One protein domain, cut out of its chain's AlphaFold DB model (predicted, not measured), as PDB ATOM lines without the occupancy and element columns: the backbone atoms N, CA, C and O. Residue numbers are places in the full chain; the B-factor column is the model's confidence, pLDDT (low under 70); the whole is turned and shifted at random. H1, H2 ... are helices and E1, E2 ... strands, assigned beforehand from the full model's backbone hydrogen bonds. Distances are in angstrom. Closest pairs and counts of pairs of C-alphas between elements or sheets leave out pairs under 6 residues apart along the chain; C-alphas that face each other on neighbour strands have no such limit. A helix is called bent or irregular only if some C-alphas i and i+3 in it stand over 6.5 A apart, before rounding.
ATOM      1  N   ALA A   4      10.422  17.213  31.979       48.31
ATOM      2  CA  ALA A   4      11.729  16.571  31.983       48.31
ATOM      3  C   ALA A   4      11.592  15.253  31.213       48.31
ATOM      4  O   ALA A   4      10.651  14.488  31.439       48.31
ATOM      5  N   VAL A   5      12.473  15.015  30.248       51.28
ATOM      6  CA  VAL A   5      12.541  13.743  29.537       51.28
ATOM      7  C   VAL A   5      13.840  13.074  29.957       51.28
ATOM      8  O   VAL A   5      14.929  13.553  29.645       51.28
ATOM      9  N   GLY A   6      13.732  11.947  30.659       44.81
ATOM     10  CA  GLY A   6      14.845  11.012  30.737       44.81
ATOM     11  C   GLY A   6      15.054  10.415  29.352       44.81
ATOM     12  O   GLY A   6      14.188   9.685  28.860       44.81
ATOM     13  N   LEU A   7      16.168  10.739  28.693       47.75
ATOM     14  CA  LEU A   7      16.572   9.988  27.512       47.75
ATOM     15  C   LEU A   7      16.910   8.575  28.006       47.75
ATOM     16  O   LEU A   7      17.772   8.411  28.860       47.75
ATOM     17  N   ASN A   8      16.178   7.566  27.548       34.94
ATOM     18  CA  ASN A   8      16.410   6.148  27.855       34.94
ATOM     19  C   ASN A   8      17.306   5.549  26.743       34.94
ATOM     20  O   ASN A   8      17.099   5.940  25.594       34.94
ATOM     21  N   MET A   9      18.283   4.651  27.011       41.28
ATOM     22  CA  MET A   9      19.057   3.985  25.933       41.28
ATOM     23  C   MET A   9      19.012   2.461  25.886       41.28
ATOM     24  O   MET A   9      19.513   1.795  26.781       41.28
ATOM     25  N   GLY A  10      18.631   1.975  24.693       32.12
ATOM     26  CA  GLY A  10      19.161   0.793  23.994       32.12
ATOM     27  C   GLY A  10      19.577   1.177  22.554       32.12
ATOM     28  O   GLY A  10      19.619   2.358  22.231       32.12
ATOM     29  N   SER A  11      19.813   0.253  21.618       36.97
ATOM     30  CA  SER A  11      19.857   0.609  20.174       36.97
ATOM     31  C   SER A  11      18.557   1.275  19.675       36.97
ATOM     32  O   SER A  11      18.575   1.974  18.665       36.97
ATOM     33  N   ASP A  12      17.483   1.126  20.460       48.22
ATOM     34  CA  ASP A  12      16.138   1.701  20.315       48.22
ATOM     35  C   ASP A  12      15.884   2.901  21.260       48.22
ATOM     36  O   ASP A  12      14.744   3.267  21.582       48.22
ATOM     37  N   ALA A  13      16.969   3.501  21.750       55.56
ATOM     38  CA  ALA A  13      16.961   4.664  22.619       55.56
ATOM     39  C   ALA A  13      16.202   5.860  22.048       55.56
ATOM     40  O   ALA A  13      16.601   6.360  20.991       55.56
ATOM     41  N   PRO A  14      15.208   6.410  22.761       62.97
ATOM     42  CA  PRO A  14      14.702   7.730  22.443       62.97
ATOM     43  C   PRO A  14      15.800   8.791  22.401       62.97
ATOM     44  O   PRO A  14      16.337   9.162  23.443       62.97
ATOM     45  N   ARG A  15      16.068   9.349  21.220       79.31
ATOM     46  CA  ARG A  15      16.778  10.629  21.087       79.31
ATOM     47  C   ARG A  15      15.765  11.755  21.222       79.31
ATOM     48  O   ARG A  15      14.600  11.575  20.885       79.31
ATOM     49  N   ILE A  16      16.197  12.944  21.635       84.44
ATOM     50  CA  ILE A  16      15.298  14.111  21.708       84.44
ATOM     51  C   ILE A  16      14.654  14.468  20.354       84.44
ATOM     52  O   ILE A  16      13.609  15.104  20.317       84.44
ATOM     53  N   THR A  17      15.240  14.010  19.248       88.88
ATOM     54  CA  THR A  17      14.731  14.187  17.884       88.88
ATOM     55  C   THR A  17      13.813  13.059  17.401       88.88
ATOM     56  O   THR A  17      13.416  13.074  16.239       88.88
ATOM     57  N   ASP A  18      13.512  12.054  18.229       87.12
ATOM     58  CA  ASP A  18      12.640  10.940  17.840       87.12
ATOM     59  C   ASP A  18      11.180  11.395  17.635       87.12
ATOM     60  O   ASP A  18      10.684  12.198  18.432       87.12
ATOM     61  N   PRO A  19      10.426  10.771  16.700       90.44
ATOM     62  CA  PRO A  19       9.024  11.116  16.424       90.44
ATOM     63  C   PRO A  19       8.089  11.082  17.640       90.44
ATOM     64  O   PRO A  19       7.103  11.809  17.733       90.44
ATOM     65  N   ARG A  20       8.410  10.262  18.649       86.88
ATOM     66  CA  ARG A  20       7.637  10.193  19.900       86.88
ATOM     67  C   ARG A  20       7.587  11.528  20.666       86.88
ATOM     68  O   ARG A  20       6.774  11.671  21.583       86.88
ATOM     69  N   TYR A  21       8.454  12.479  20.318       88.56
ATOM     70  CA  TYR A  21       8.511  13.819  20.894       88.56
ATOM     71  C   TYR A  21       7.898  14.907  20.001       88.56
ATOM     72  O   TYR A  21       7.804  16.040  20.462       88.56
ATOM     73  N   ASP A  22       7.410  14.586  18.795       92.81
ATOM     74  CA  ASP A  22       6.876  15.565  17.828       92.81
ATOM     75  C   ASP A  22       5.803  16.474  18.436       92.81
ATOM     76  O   ASP A  22       5.791  17.679  18.203       92.81
ATOM     77  N   ARG A  23       4.956  15.917  19.311       91.31
ATOM     78  CA  ARG A  23       3.879  16.640  20.009       91.31
ATOM     79  C   ARG A  23       4.334  17.837  20.853       91.31
ATOM     80  O   ARG A  23       3.486  18.615  21.270       91.31
ATOM     81  N   TYR A  24       5.626  17.949  21.162       91.25
ATOM     82  CA  TYR A  24       6.186  19.052  21.945       91.25
ATOM     83  C   TYR A  24       6.693  20.210  21.080       91.25
ATOM     84  O   TYR A  24       7.048  21.254  21.616       91.25
ATOM     85  N   PHE A  25       6.725  20.064  19.756       93.94
ATOM     86  CA  PHE A  25       7.343  21.040  18.864       93.94
ATOM     87  C   PHE A  25       6.348  21.563  17.827       93.94
ATOM     88  O   PHE A  25       5.725  20.797  17.092       93.94
ATOM     89  N   LYS A  26       6.237  22.892  17.718       94.31
ATOM     90  CA  LYS A  26       5.327  23.563  16.772       94.31
ATOM     91  C   LYS A  26       5.691  23.352  15.301       94.31
ATOM     92  O   LYS A  26       4.864  23.548  14.421       94.31
ATOM     93  N   GLN A  27       6.921  22.925  15.034       94.62
ATOM     94  CA  GLN A  27       7.475  22.683  13.702       94.62
ATOM     95  C   GLN A  27       7.001  21.357  13.078       94.62
ATOM     96  O   GLN A  27       7.439  21.005  11.985       94.62
ATOM     97  N   GLY A  28       6.145  20.594  13.766       91.69
ATOM     98  CA  GLY A  28       5.568  19.347  13.260       91.69
ATOM     99  C   GLY A  28       6.478  18.121  13.369       91.69
ATOM    100  O   GLY A  28       6.009  17.013  13.141       91.69
ATOM    101  N   SER A  29       7.749  18.293  13.750       95.75
ATOM    102  CA  SER A  29       8.622  17.193  14.170       95.75
ATOM    103  C   SER A  29       9.623  17.633  15.236       95.75
ATOM    104  O   SER A  29      10.039  18.795  15.279       95.75
ATOM    105  N   ALA A  30      10.060  16.692  16.066       93.50
ATOM    106  CA  ALA A  30      11.060  16.917  17.096       93.50
ATOM    107  C   ALA A  30      12.429  17.272  16.508       93.50
ATOM    108  O   ALA A  30      13.116  18.142  17.033       93.50
ATOM    109  N   ALA A  31      12.810  16.666  15.380       94.50
ATOM    110  CA  ALA A  31      14.043  17.015  14.678       94.50
ATOM    111  C   ALA A  31      14.053  18.487  14.221       94.50
ATOM    112  O   ALA A  31      15.001  19.215  14.519       94.50
ATOM    113  N   ALA A  32      12.983  18.943  13.557       96.69
ATOM    114  CA  ALA A  32      12.861  20.335  13.120       96.69
ATOM    115  C   ALA A  32      12.753  21.304  14.308       96.69
ATOM    116  O   ALA A  32      13.331  22.389  14.284       96.69
ATOM    117  N   GLY A  33      12.051  20.900  15.366       96.62
ATOM    118  CA  GLY A  33      11.929  21.679  16.589       96.62
ATOM    119  C   GLY A  33      13.257  21.876  17.318       96.62
ATOM    120  O   GLY A  33      13.617  23.008  17.632       96.62
ATOM    121  N   VAL A  34      14.035  20.807  17.515       96.50
ATOM    122  CA  VAL A  34      15.383  20.877  18.108       96.50
ATOM    123  C   VAL A  34      16.306  21.756  17.267       96.50
ATOM    124  O   VAL A  34      16.995  22.609  17.825       96.50
ATOM    125  N   ALA A  35      16.291  21.603  15.939       97.31
ATOM    126  CA  ALA A  35      17.056  22.469  15.042       97.31
ATOM    127  C   ALA A  35      16.659  23.949  15.202       97.31
ATOM    128  O   ALA A  35      17.529  24.811  15.302       97.31
ATOM    129  N   GLY A  36      15.358  24.241  15.321       97.69
ATOM    130  CA  GLY A  36      14.857  25.589  15.591       97.69
ATOM    131  C   GLY A  36      15.332  26.159  16.934       97.69
ATOM    132  O   GLY A  36      15.728  27.320  17.003       97.69
ATOM    133  N   VAL A  37      15.358  25.343  17.993       97.81
ATOM    134  CA  VAL A  37      15.863  25.752  19.316       97.81
ATOM    135  C   VAL A  37      17.374  26.031  19.286       97.81
ATOM    136  O   VAL A  37      17.826  26.992  19.913       97.81
ATOM    137  N   ILE A  38      18.155  25.240  18.537       98.12
ATOM    138  CA  ILE A  38      19.587  25.506  18.304       98.12
ATOM    139  C   ILE A  38      19.761  26.831  17.558       98.12
ATOM    140  O   ILE A  38      20.492  27.691  18.036       98.12
ATOM    141  N   ALA A  39      19.046  27.029  16.447       97.75
ATOM    142  CA  ALA A  39      19.119  28.253  15.643       97.75
ATOM    143  C   ALA A  39      18.694  29.511  16.424       97.75
ATOM    144  O   ALA A  39      19.160  30.612  16.142       97.75
ATOM    145  N   ALA A  40      17.844  29.361  17.442       97.25
ATOM    146  CA  ALA A  40      17.482  30.433  18.367       97.25
ATOM    147  C   ALA A  40      18.529  30.688  19.475       97.25
ATOM    148  O   ALA A  40      18.337  31.583  20.300       97.25
ATOM    149  N   GLY A  41      19.608  29.897  19.548       96.94
ATOM    150  CA  GLY A  41      20.627  29.966  20.603       96.94
ATOM    151  C   GLY A  41      20.136  29.480  21.972       96.94
ATOM    152  O   GLY A  41      20.663  29.892  23.009       96.94
ATOM    153  N   ARG A  42      19.095  28.637  21.994       97.31
ATOM    154  CA  ARG A  42      18.376  28.209  23.209       97.31
ATOM    155  C   ARG A  42      18.543  26.724  23.540       97.31
ATOM    156  O   ARG A  42      17.857  26.220  24.427       97.31
ATOM    157  N   PHE A  43      19.458  26.032  22.861       97.50
ATOM    158  CA  PHE A  43      19.899  24.690  23.243       97.50
ATOM    159  C   PHE A  43      21.194  24.787  24.046       97.50
ATOM    160  O   PHE A  43      22.197  25.302  23.546       97.50
ATOM    161  N   ARG A  44      21.195  24.252  25.267       97.25
ATOM    162  CA  ARG A  44      22.360  24.243  26.154       97.25
ATOM    163  C   ARG A  44      22.726  22.838  26.606       97.25
ATOM    164  O   ARG A  44      21.852  21.995  26.805       97.25
ATOM    165  N   ILE A  45      24.025  22.611  26.778       95.88
ATOM    166  CA  ILE A  45      24.576  21.432  27.448       95.88
ATOM    167  C   ILE A  45      25.396  21.928  28.637       95.88
ATOM    168  O   ILE A  45      26.330  22.707  28.449       95.88
ATOM    169  N   ASN A  46      25.058  21.498  29.854       95.25
ATOM    170  CA  ASN A  46      25.694  21.968  31.093       95.25
ATOM    171  C   ASN A  46      25.707  23.506  31.226       95.25
ATOM    172  O   ASN A  46      26.675  24.097  31.709       95.25
ATOM    173  N   GLY A  47      24.658  24.175  30.749       95.75
ATOM    174  CA  GLY A  47      24.536  25.629  30.713       95.75
ATOM    175  C   GLY A  47      25.324  26.329  29.597       95.75
ATOM    176  O   GLY A  47      25.198  27.548  29.461       95.75
ATOM    177  N   LEU A  48      26.106  25.605  28.788       96.38
ATOM    178  CA  LEU A  48      26.846  26.149  27.645       96.38
ATOM    179  C   LEU A  48      25.979  26.079  26.377       96.38
ATOM    180  O   LEU A  48      25.506  24.994  26.037       96.38
ATOM    181  N   PRO A  49      25.735  27.197  25.669       96.75
ATOM    182  CA  PRO A  49      24.911  27.187  24.466       96.75
ATOM    183  C   PRO A  49      25.658  26.570  23.281       96.75
ATOM    184  O   PRO A  49      26.793  26.957  22.992       96.75
ATOM    185  N   ILE A  50      24.992  25.674  22.548       97.31
ATOM    186  CA  ILE A  50      25.437  25.313  21.197       97.31
ATOM    187  C   ILE A  50      25.354  26.594  20.350       97.31
ATOM    188  O   ILE A  50      24.326  27.277  20.423       97.31
ATOM    189  N   PRO A  51      26.392  26.969  19.575       97.88
ATOM    190  CA  PRO A  51      26.329  28.203  18.804       97.88
ATOM    191  C   PRO A  51      25.135  28.185  17.833       97.88
ATOM    192  O   PRO A  51      24.790  27.152  17.258       97.88
ATOM    193  N   ALA A  52      24.467  29.323  17.670       97.88
ATOM    194  CA  ALA A  52      23.217  29.381  16.912       97.88
ATOM    195  C   ALA A  52      23.429  29.277  15.393       97.88
ATOM    196  O   ALA A  52      22.527  28.897  14.654       97.88
ATOM    197  N   SER A  53      24.630  29.622  14.930       97.94
ATOM    198  CA  SER A  53      24.991  29.695  13.519       97.94
ATOM    199  C   SER A  53      26.478  29.411  13.317       97.94
ATOM    200  O   SER A  53      27.277  29.491  14.255       97.94
ATOM    201  N   GLU A  54      26.880  29.161  12.071       97.12
ATOM    202  CA  GLU A  54      28.295  29.047  11.707       97.12
ATOM    203  C   GLU A  54      29.086  30.321  12.052       97.12
ATOM    204  O   GLU A  54      30.218  30.246  12.538       97.12
ATOM    205  N   ALA A  55      28.494  31.499  11.832       97.38
ATOM    206  CA  ALA A  55      29.119  32.774  12.165       97.38
ATOM    207  C   ALA A  55      29.371  32.893  13.677       97.38
ATOM    208  O   ALA A  55      30.459  33.294  14.098       97.38
ATOM    209  N   ASP A  56      28.402  32.480  14.499       97.69
ATOM    210  CA  ASP A  56      28.568  32.438  15.950       97.69
ATOM    211  C   ASP A  56      29.601  31.408  16.384       97.69
ATOM    212  O   ASP A  56      30.424  31.719  17.239       97.69
ATOM    213  N   PHE A  57      29.621  30.221  15.778       97.44
ATOM    214  CA  PHE A  57      30.643  29.214  16.052       97.44
ATOM    215  C   PHE A  57      32.052  29.765  15.799       97.44
ATOM    216  O   PHE A  57      32.917  29.680  16.671       97.44
ATOM    217  N   ARG A  58      32.276  30.393  14.637       95.50
ATOM    218  CA  ARG A  58      33.576  30.980  14.272       95.50
ATOM    219  C   ARG A  58      33.983  32.114  15.215       95.50
ATOM    220  O   ARG A  58      35.170  32.283  15.479       95.50
ATOM    221  N   ARG A  59      33.017  32.882  15.724       96.31
ATOM    222  CA  ARG A  59      33.253  34.022  16.620       96.31
ATOM    223  C   ARG A  59      33.464  33.613  18.080       96.31
ATOM    224  O   ARG A  59      34.323  34.180  18.744       96.31
ATOM    225  N   LEU A  60      32.657  32.684  18.589       93.56
ATOM    226  CA  LEU A  60      32.589  32.328  20.012       93.56
ATOM    227  C   LEU A  60      33.480  31.137  20.369       93.56
ATOM    228  O   LEU A  60      34.041  31.093  21.459       93.56
ATOM    229  N   THR A  61      33.599  30.169  19.464       92.06
ATOM    230  CA  THR A  61      34.307  28.907  19.698       92.06
ATOM    231  C   THR A  61      35.194  28.551  18.501       92.06
ATOM    232  O   THR A  61      35.031  27.478  17.918       92.06
ATOM    233  N   PRO A  62      36.153  29.416  18.109       88.88
ATOM    234  CA  PRO A  62      36.959  29.211  16.900       88.88
ATOM    235  C   PRO A  62      37.787  27.917  16.920       88.88
ATOM    236  O   PRO A  62      38.147  27.407  15.865       88.88
ATOM    237  N   GLN A  63      38.069  27.375  18.109       90.56
ATOM    238  CA  GLN A  63      38.805  26.120  18.307       90.56
ATOM    239  C   GLN A  63      37.893  24.884  18.420       90.56
ATOM    240  O   GLN A  63      38.375  23.772  18.626       90.56
ATOM    241  N   GLY A  64      36.576  25.063  18.296       95.19
ATOM    242  CA  GLY A  64      35.580  24.021  18.514       95.19
ATOM    243  C   GLY A  64      34.715  24.272  19.743       95.19
ATOM    244  O   GLY A  64      35.149  24.848  20.742       95.19
ATOM    245  N   TYR A  65      33.471  23.812  19.665       96.62
ATOM    246  CA  TYR A  65      32.558  23.773  20.800       96.62
ATOM    247  C   TYR A  65      32.809  22.487  21.586       96.62
ATOM    248  O   TYR A  65      32.880  21.393  21.011       96.62
ATOM    249  N   THR A  66      32.965  22.627  22.902       95.38
ATOM    250  CA  THR A  66      33.370  21.530  23.782       95.38
ATOM    251  C   THR A  66      32.312  21.225  24.834       95.38
ATOM    252  O   THR A  66      31.641  22.121  25.342       95.38
ATOM    253  N   VAL A  67      32.199  19.948  25.187       92.38
ATOM    254  CA  VAL A  67      31.414  19.448  26.319       92.38
ATOM    255  C   VAL A  67      32.381  18.687  27.216       92.38
ATOM    256  O   VAL A  67      33.136  17.848  26.725       92.38
ATOM    257  N   ASN A  68      32.428  19.023  28.510       91.81
ATOM    258  CA  ASN A  68      33.455  18.519  29.439       91.81
ATOM    259  C   ASN A  68      34.888  18.709  28.906       91.81
ATOM    260  O   ASN A  68      35.759  17.856  29.077       91.81
ATOM    261  N   GLN A  69      35.118  19.846  28.235       91.00
ATOM    262  CA  GLN A  69      36.373  20.202  27.562       91.00
ATOM    263  C   GLN A  69      36.825  19.204  26.474       91.00
ATOM    264  O   GLN A  69      37.987  19.202  26.077       91.00
ATOM    265  N   VAL A  70      35.922  18.358  25.969       90.62
ATOM    266  CA  VAL A  70      36.142  17.520  24.785       90.62
ATOM    267  C   VAL A  70      35.410  18.150  23.610       90.62
ATOM    268  O   VAL A  70      34.251  18.535  23.747       90.62
ATOM    269  N   THR A  71      36.053  18.257  22.451       94.25
ATOM    270  CA  THR A  71      35.436  18.835  21.249       94.25
ATOM    271  C   THR A  71      34.303  17.957  20.727       94.25
ATOM    272  O   THR A  71      34.492  16.768  20.473       94.25
ATOM    273  N   TRP A  72      33.117  18.543  20.573       95.00
ATOM    274  CA  TRP A  72      31.916  17.875  20.052       95.00
ATOM    275  C   TRP A  72      31.456  18.452  18.717       95.00
ATOM    276  O   TRP A  72      30.822  17.747  17.937       95.00
ATOM    277  N   LEU A  73      31.800  19.710  18.441       97.50
ATOM    278  CA  LEU A  73      31.526  20.368  17.170       97.50
ATOM    279  C   LEU A  73      32.767  21.117  16.696       97.50
ATOM    280  O   LEU A  73      33.329  21.929  17.433       97.50
ATOM    281  N   ALA A  74      33.200  20.811  15.476       97.06
ATOM    282  CA  ALA A  74      34.394  21.377  14.862       97.06
ATOM    283  C   ALA A  74      34.243  21.491  13.343       97.06
ATOM    284  O   ALA A  74      33.519  20.714  12.723       97.06
ATOM    285  N   HIS A  75      34.985  22.421  12.749       95.62
ATOM    286  CA  HIS A  75      35.128  22.537  11.303       95.62
ATOM    287  C   HIS A  75      36.473  21.948  10.868       95.62
ATOM    288  O   HIS A  75      37.526  22.364  11.351       95.62
ATOM    289  N   ASP A  76      36.440  20.985   9.953       90.69
ATOM    290  CA  ASP A  76      37.618  20.446   9.288       90.69
ATOM    291  C   ASP A  76      37.913  21.299   8.051       90.69
ATOM    292  O   ASP A  76      37.340  21.101   6.979       90.69
ATOM    293  N   ALA A  77      38.792  22.288   8.215       87.19
ATOM    294  CA  ALA A  77      39.109  23.243   7.157       87.19
ATOM    295  C   ALA A  77      39.796  22.602   5.939       87.19
ATOM    296  O   ALA A  77      39.703  23.152   4.846       87.19
ATOM    297  N   VAL A  78      40.468  21.457   6.115       86.88
ATOM    298  CA  VAL A  78      41.156  20.752   5.024       86.88
ATOM    299  C   VAL A  78      40.144  19.999   4.169       86.88
ATOM    300  O   VAL A  78      40.181  20.089   2.946       86.88
ATOM    301  N   ALA A  79      39.220  19.283   4.811       86.69
ATOM    302  CA  ALA A  79      38.172  18.551   4.110       86.69
ATOM    303  C   ALA A  79      36.988  19.440   3.685       86.69
ATOM    304  O   ALA A  79      36.152  18.994   2.903       86.69
ATOM    305  N   GLY A  80      36.879  20.663   4.216       89.06
ATOM    306  CA  GLY A  80      35.703  21.521   4.036       89.06
ATOM    307  C   GLY A  80      34.436  20.908   4.639       89.06
ATOM    308  O   GLY A  80      33.341  21.115   4.123       89.06
ATOM    309  N   THR A  81      34.585  20.096   5.689       93.56
ATOM    310  CA  THR A  81      33.480  19.362   6.324       93.56
ATOM    311  C   THR A  81      33.331  19.749   7.782       93.56
ATOM    312  O   THR A  81      34.222  20.329   8.401       93.56
ATOM    313  N   TRP A  82      32.185  19.404   8.352       96.50
ATOM    314  CA  TRP A  82      31.909  19.588   9.763       96.50
ATOM    315  C   TRP A  82      31.974  18.259  10.502       96.50
ATOM    316  O   TRP A  82      31.670  17.199   9.957       96.50
ATOM    317  N   LYS A  83      32.356  18.328  11.774       95.44
ATOM    318  CA  LYS A  83      32.269  17.224  12.725       95.44
ATOM    319  C   LYS A  83      31.289  17.610  13.815       95.44
ATOM    320  O   LYS A  83      31.376  18.718  14.335       95.44
ATOM    321  N   GLY A  84      30.376  16.710  14.148       92.88
ATOM    322  CA  GLY A  84      29.329  16.907  15.141       92.88
ATOM    323  C   GLY A  84      29.023  15.623  15.909       92.88
ATOM    324  O   GLY A  84      29.443  14.528  15.525       92.88
ATOM    325  N   GLY A  85      28.264  15.746  16.992       88.81
ATOM    326  CA  GLY A  85      27.850  14.609  17.815       88.81
ATOM    327  C   GLY A  85      28.806  14.261  18.942       88.81
ATOM    328  O   GLY A  85      29.705  15.027  19.288       88.81
ATOM    329  N   TYR A  86      28.575  13.091  19.538       85.31
ATOM    330  CA  TYR A  86      29.369  12.582  20.652       85.31
ATOM    331  C   TYR A  86      30.859  12.613  20.298       85.31
ATOM    332  O   TYR A  86      31.304  11.881  19.410       85.31
ATOM    333  N   ARG A  87      31.616  13.494  20.963       83.56
ATOM    334  CA  ARG A  87      33.060  13.693  20.745       83.56
ATOM    335  C   ARG A  87      33.447  13.954  19.278       83.56
ATOM    336  O   ARG A  87      34.515  13.533  18.839       83.56
ATOM    337  N   GLY A  88      32.560  14.580  18.499       81.75
ATOM    338  CA  GLY A  88      32.817  14.918  17.095       81.75
ATOM    339  C   GLY A  88      33.004  13.704  16.176       81.75
ATOM    340  O   GLY A  88      33.695  13.805  15.162       81.75
ATOM    341  N   GLN A  89      32.433  12.547  16.530       84.44
ATOM    342  CA  GLN A  89      32.582  11.311  15.753       84.44
ATOM    343  C   GLN A  89      31.772  11.298  14.445       84.44
ATOM    344  O   GLN A  89      32.076  10.502  13.558       84.44
ATOM    345  N   GLY A  90      30.749  12.145  14.306       86.94
ATOM    346  CA  GLY A  90      29.927  12.226  13.099       86.94
ATOM    347  C   GLY A  90      30.465  13.260  12.118       86.94
ATOM    348  O   GLY A  90      30.641  14.416  12.487       86.94
ATOM    349  N   GLN A  91      30.684  12.870  10.862       91.31
ATOM    350  CA  GLN A  91      30.905  13.826   9.775       91.31
ATOM    351  C   GLN A  91      29.572  14.402   9.289       91.31
ATOM    352  O   GLN A  91      28.564  13.698   9.232       91.31
ATOM    353  N   ALA A  92      29.583  15.673   8.906       93.31
ATOM    354  CA  ALA A  92      28.443  16.385   8.356       93.31
ATOM    355  C   ALA A  92      28.893  17.364   7.264       93.31
ATOM    356  O   ALA A  92      30.014  17.876   7.271       93.31
ATOM    357  N   THR A  93      28.002  17.636   6.316       92.69
ATOM    358  CA  THR A  93      28.263  18.524   5.174       92.69
ATOM    359  C   THR A  93      27.947  19.990   5.459       92.69
ATOM    360  O   THR A  93      28.294  20.852   4.660       92.69
ATOM    361  N   SER A  94      27.306  20.293   6.590       96.00
ATOM    362  CA  SER A  94      26.960  21.654   6.998       96.00
ATOM    363  C   SER A  94      27.075  21.840   8.507       96.00
ATOM    364  O   SER A  94      27.035  20.872   9.275       96.00
ATOM    365  N   TYR A  95      27.172  23.106   8.918       96.81
ATOM    366  CA  TYR A  95      27.123  23.506  10.318       96.81
ATOM    367  C   TYR A  95      25.857  22.990  11.012       96.81
ATOM    368  O   TYR A  95      25.951  22.311  12.030       96.81
ATOM    369  N   ASP A  96      24.684  23.250  10.429       97.12
ATOM    370  CA  ASP A  96      23.392  22.904  11.031       97.12
ATOM    371  C   ASP A  96      23.256  21.396  11.265       97.12
ATOM    372  O   ASP A  96      22.803  20.960  12.325       97.12
ATOM    373  N   ALA A  97      23.711  20.581  10.306       96.25
ATOM    374  CA  ALA A  97      23.711  19.130  10.445       96.25
ATOM    375  C   ALA A  97      24.660  18.668  11.564       96.25
ATOM    376  O   ALA A  97      24.312  17.774  12.336       96.25
ATOM    377  N   ALA A  98      25.832  19.294  11.701       96.81
ATOM    378  CA  ALA A  98      26.771  18.990  12.778       96.81
ATOM    379  C   ALA A  98      26.264  19.447  14.157       96.81
ATOM    380  O   ALA A  98      26.404  18.715  15.137       96.81
ATOM    381  N   ALA A  99      25.642  20.622  14.245       96.88
ATOM    382  CA  ALA A  99      25.051  21.137  15.477       96.88
ATOM    383  C   ALA A  99      23.860  20.272  15.927       96.88
ATOM    384  O   ALA A  99      23.764  19.905  17.100       96.88
ATOM    385  N   LEU A 100      23.003  19.841  14.995       95.19
ATOM    386  CA  LEU A 100      21.952  18.862  15.281       95.19
ATOM    387  C   LEU A 100      22.543  17.505  15.697       95.19
ATOM    388  O   LEU A 100      22.028  16.853  16.609       95.19
ATOM    389  N   ALA A 101      23.659  17.086  15.089       93.81
ATOM    390  CA  ALA A 101      24.373  15.885  15.509       93.81
ATOM    391  C   ALA A 101      24.838  15.983  16.975       93.81
ATOM    392  O   ALA A 101      24.695  15.006  17.703       93.81
ATOM    393  N   VAL A 102      25.312  17.147  17.449       93.44
ATOM    394  CA  VAL A 102      25.647  17.370  18.876       93.44
ATOM    395  C   VAL A 102      24.444  17.103  19.776       93.44
ATOM    396  O   VAL A 102      24.554  16.309  20.707       93.44
ATOM    397  N   ALA A 103      23.292  17.706  19.474       90.62
ATOM    398  CA  ALA A 103      22.073  17.517  20.262       90.62
ATOM    399  C   ALA A 103      21.581  16.058  20.255       90.62
ATOM    400  O   ALA A 103      21.127  15.542  21.273       90.62
ATOM    401  N   THR A 104      21.704  15.360  19.124       87.00
ATOM    402  CA  THR A 104      21.341  13.931  19.027       87.00
ATOM    403  C   THR A 104      22.388  12.986  19.615       87.00
ATOM    404  O   THR A 104      22.082  11.821  19.866       87.00
ATOM    405  N   GLY A 105      23.608  13.477  19.843       84.50
ATOM    406  CA  GLY A 105      24.726  12.744  20.427       84.50
ATOM    407  C   GLY A 105      24.736  12.722  21.954       84.50
ATOM    408  O   GLY A 105      25.624  12.090  22.529       84.50
ATOM    409  N   ILE A 106      23.784  13.392  22.614       84.56
ATOM    410  CA  ILE A 106      23.615  13.299  24.067       84.56
ATOM    411  C   ILE A 106      23.281  11.852  24.418       84.56
ATOM    412  O   ILE A 106      22.307  11.272  23.934       84.56
ATOM    413  N   VAL A 107      24.134  11.270  25.250       76.69
ATOM    414  CA  VAL A 107      24.000   9.894  25.707       76.69
ATOM    415  C   VAL A 107      22.800   9.800  26.643       76.69
ATOM    416  O   VAL A 107      22.539  10.702  27.426       76.69
ATOM    417  N   ALA A 108      22.047   8.718  26.576       72.19
ATOM    418  CA  ALA A 108      20.938   8.492  27.482       72.19
ATOM    419  C   ALA A 108      21.396   8.147  28.889       72.19
ATOM    420  O   ALA A 108      22.569   7.943  29.177       72.19
ATOM    421  N   GLY A 109      20.406   8.113  29.767       73.44
ATOM    422  CA  GLY A 109      20.581   8.167  31.199       73.44
ATOM    423  C   GLY A 109      20.811   9.577  31.717       73.44
ATOM    424  O   GLY A 109      20.647   9.823  32.909       73.44
ATOM    425  N   LEU A 110      21.108  10.509  30.815       83.12
ATOM    426  CA  LEU A 110      21.161  11.927  31.086       83.12
ATOM    427  C   LEU A 110      19.801  12.586  30.913       83.12
ATOM    428  O   LEU A 110      18.983  12.207  30.068       83.12
ATOM    429  N   GLU A 111      19.566  13.591  31.743       84.56
ATOM    430  CA  GLU A 111      18.332  14.349  31.717       84.56
ATOM    431  C   GLU A 111      18.387  15.427  30.636       84.56
ATOM    432  O   GLU A 111      19.348  16.195  30.549       84.56
ATOM    433  N   VAL A 112      17.316  15.514  29.846       88.12
ATOM    434  CA  VAL A 112      17.080  16.647  28.954       88.12
ATOM    435  C   VAL A 112      15.753  17.299  29.310       88.12
ATOM    436  O   VAL A 112      14.698  16.661  29.357       88.12
ATOM    437  N   ARG A 113      15.809  18.597  29.595       89.56
ATOM    438  CA  ARG A 113      14.689  19.399  30.086       89.56
ATOM    439  C   ARG A 113      14.169  20.290  28.968       89.56
ATOM    440  O   ARG A 113      14.941  21.005  28.330       89.56
ATOM    441  N   LEU A 114      12.854  20.238  28.755       91.69
ATOM    442  CA  LEU A 114      12.140  21.006  27.741       91.69
ATOM    443  C   LEU A 114      11.358  22.143  28.410       91.69
ATOM    444  O   LEU A 114      10.545  21.915  29.319       91.69
ATOM    445  N   TYR A 115      11.588  23.370  27.953       91.50
ATOM    446  CA  TYR A 115      10.968  24.569  28.509       91.50
ATOM    447  C   TYR A 115      10.057  25.235  27.485       91.50
ATOM    448  O   TYR A 115      10.478  25.484  26.363       91.50
ATOM    449  N   ASP A 116       8.844  25.548  27.927       92.69
ATOM    450  CA  ASP A 116       7.943  26.537  27.334       92.69
ATOM    451  C   ASP A 116       8.100  27.808  28.153       92.69
ATOM    452  O   ASP A 116       7.967  27.774  29.385       92.69
ATOM    453  N   SER A 117       8.497  28.877  27.483       90.50
ATOM    454  CA  SER A 117       8.772  30.169  28.100       90.50
ATOM    455  C   SER A 117       7.645  31.169  27.855       90.50
ATOM    456  O   SER A 117       7.588  32.163  28.578       90.50
ATOM    457  N   ASP A 118       6.773  30.933  26.870       91.44
ATOM    458  CA  ASP A 118       5.722  31.869  26.454       91.44
ATOM    459  C   ASP A 118       4.280  31.360  26.678       91.44
ATOM    460  O   ASP A 118       3.323  32.126  26.557       91.44
ATOM    461  N   GLY A 119       4.124  30.113  27.119       90.38
ATOM    462  CA  GLY A 119       2.855  29.469  27.443       90.38
ATOM    463  C   GLY A 119       2.137  28.848  26.242       90.38
ATOM    464  O   GLY A 119       0.979  28.438  26.397       90.38
ATOM    465  N   ASP A 120       2.770  28.770  25.064       92.06
ATOM    466  CA  ASP A 120       2.169  28.225  23.839       92.06
ATOM    467  C   ASP A 120       2.066  26.682  23.825       92.06
ATOM    468  O   ASP A 120       1.443  26.105  22.929       92.06
ATOM    469  N   ARG A 121       2.577  26.024  24.876       89.62
ATOM    470  CA  ARG A 121       2.678  24.567  25.076       89.62
ATOM    471  C   ARG A 121       3.705  23.867  24.188       89.62
ATOM    472  O   ARG A 121       3.735  22.630  24.172       89.62
ATOM    473  N   TYR A 122       4.565  24.613  23.508       92.12
ATOM    474  CA  TYR A 122       5.663  24.094  22.710       92.12
ATOM    475  C   TYR A 122       7.021  24.426  23.332       92.12
ATOM    476  O   TYR A 122       7.161  25.213  24.262       92.12
ATOM    477  N   VAL A 123       8.054  23.727  22.866       93.19
ATOM    478  CA  VAL A 123       9.418  23.925  23.363       93.19
ATOM    479  C   VAL A 123      10.043  25.180  22.761       93.19
ATOM    480  O   VAL A 123      10.231  25.269  21.548       93.19
ATOM    481  N   ASP A 124      10.482  26.076  23.640       93.88
ATOM    482  CA  ASP A 124      11.268  27.269  23.323       93.88
ATOM    483  C   ASP A 124      12.752  27.124  23.651       93.88
ATOM    484  O   ASP A 124      13.592  27.801  23.055       93.88
ATOM    485  N   ALA A 125      13.079  26.291  24.641       96.12
ATOM    486  CA  ALA A 125      14.445  26.080  25.100       96.12
ATOM    487  C   ALA A 125      14.673  24.644  25.575       96.12
ATOM    488  O   ALA A 125      13.766  23.979  26.088       96.12
ATOM    489  N   ILE A 126      15.914  24.183  25.419       95.12
ATOM    490  CA  ILE A 126      16.354  22.841  25.804       95.12
ATOM    491  C   ILE A 126      17.615  22.963  26.660       95.12
ATOM    492  O   ILE A 126      18.582  23.605  26.254       95.12
ATOM    493  N   GLU A 127      17.616  22.305  27.819       94.25
ATOM    494  CA  GLU A 127      18.799  22.155  28.673       94.25
ATOM    495  C   GLU A 127      19.097  20.670  28.858       94.25
ATOM    496  O   GLU A 127      18.257  19.932  29.378       94.25
ATOM    497  N   ALA A 128      20.288  20.242  28.461       92.25
ATOM    498  CA  ALA A 128      20.766  18.886  28.662       92.25
ATOM    499  C   ALA A 128      21.882  18.847  29.704       92.25
ATOM    500  O   ALA A 128      22.842  19.615  29.630       92.25
ATOM    501  N   ASP A 129      21.792  17.902  30.632       89.12
ATOM    502  CA  ASP A 129      22.921  17.571  31.494       89.12
ATOM    503  C   ASP A 129      23.832  16.593  30.746       89.12
ATOM    504  O   ASP A 129      23.365  15.592  30.217       89.12
TER     505      ASP A 129
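Overview. This is residues 4 to 129 of the 402 residues of an uncharacterized protein of Burkholderiales bacterium PBB2 (UniProt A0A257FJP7). Two small lobes stand end to end along the longest axis, joined in the middle by the helices H2 and H4, which touch. One lobe is the sheet E1, E7, E8, E2 with H2 packed on it and H1 touching H2 at a steep tilt; the other is a sheet of four antiparallel strands, E3 to E6, with H4 covering one face, while H3 only grazes this sheet. The printed part has 126 residues, in order E1 H1 H2 E2 H3 E3 E4 E5 E6 H4 E7 E8, and its class is mixed, helices and strands. The first sheet is mixed, the second antiparallel. The whole is compact, with a radius of gyration of the C-alphas of 13.9 A and spans of 42 by 33 by 24 A.

Along the chain. E1, residues 4 to 6, begins at C-alpha 4 (11.729, 16.571, 31.983). H1 is residues 19 to 24 and H2 residues 30 to 39, 14.0 A long. E2 is residues 43 to 45, H3 54 to 60 and E3 65 to 67. E4, residues 70 to 76, is 15.8 A long; E5 is 81 to 84 and E6 90 to 92. H4, residues 95 to 104, is 14.2 A long and begins at C-alpha 95 (27.123, 23.506, 10.318). E7, residues 111 to 115, is 13.0 A long, and E8, residues 125 to 128, ends at C-alpha 128 (20.766, 18.886, 28.662).

Arrangement. E1 and E7 are antiparallel, with N 5 and O 112 2.9 A apart. The hairpin E7 and E8 has N 113 and O 127 at 2.8 A, and E8 is parallel to E2, with N 44 and O 126 at 2.9 A. E1, H1, H2 and E2 make a split strand-helix-strand unit, two strands running the same way with E7 and E8 between them, its crossover right-handed. H2 is on this sheet, two layers; its Val 37 and Ala 125 of E8 have C-alphas 6.0 A apart. H1 touches H2 at a steep tilt of 57 degrees, the closest C-alphas being those of Asp 22 and Ala 30, 4.5 A. H2 touches H4 at a steep tilt of 59 degrees, opposite ways, Ala 35 and Leu 100 having the closest C-alphas, 6.1 A. E3 to E6 are a meander, each strand the antiparallel neighbour of the one before; N 65 and O 73 are 2.9 A apart, N 76 and O 81 2.8 A, and N 84 and O 90 2.8 A. H4 is on this sheet, two layers, at a height of 6.9 A, over E5 and along the strands, at 14 degrees to E5 on the local plane; H3 only grazes it. In H2, H3 and H4 every O i to N i+4 pair is within hydrogen-bond range; H1 is irregular, C-alphas 20 and 23 being 7.5 A apart, with 0 of 2 such pairs and 2 of 3 O i to N i+3 pairs.

Size, cuts and confidence. The C-alphas farthest apart are those of Val 78 and Gly 119, 45.2 A. The printed part has no cut. The link from E1 to H1, 12 residues, is long. The mean pLDDT of the printed part is 88.2, and residues 4 to 14 are under 70.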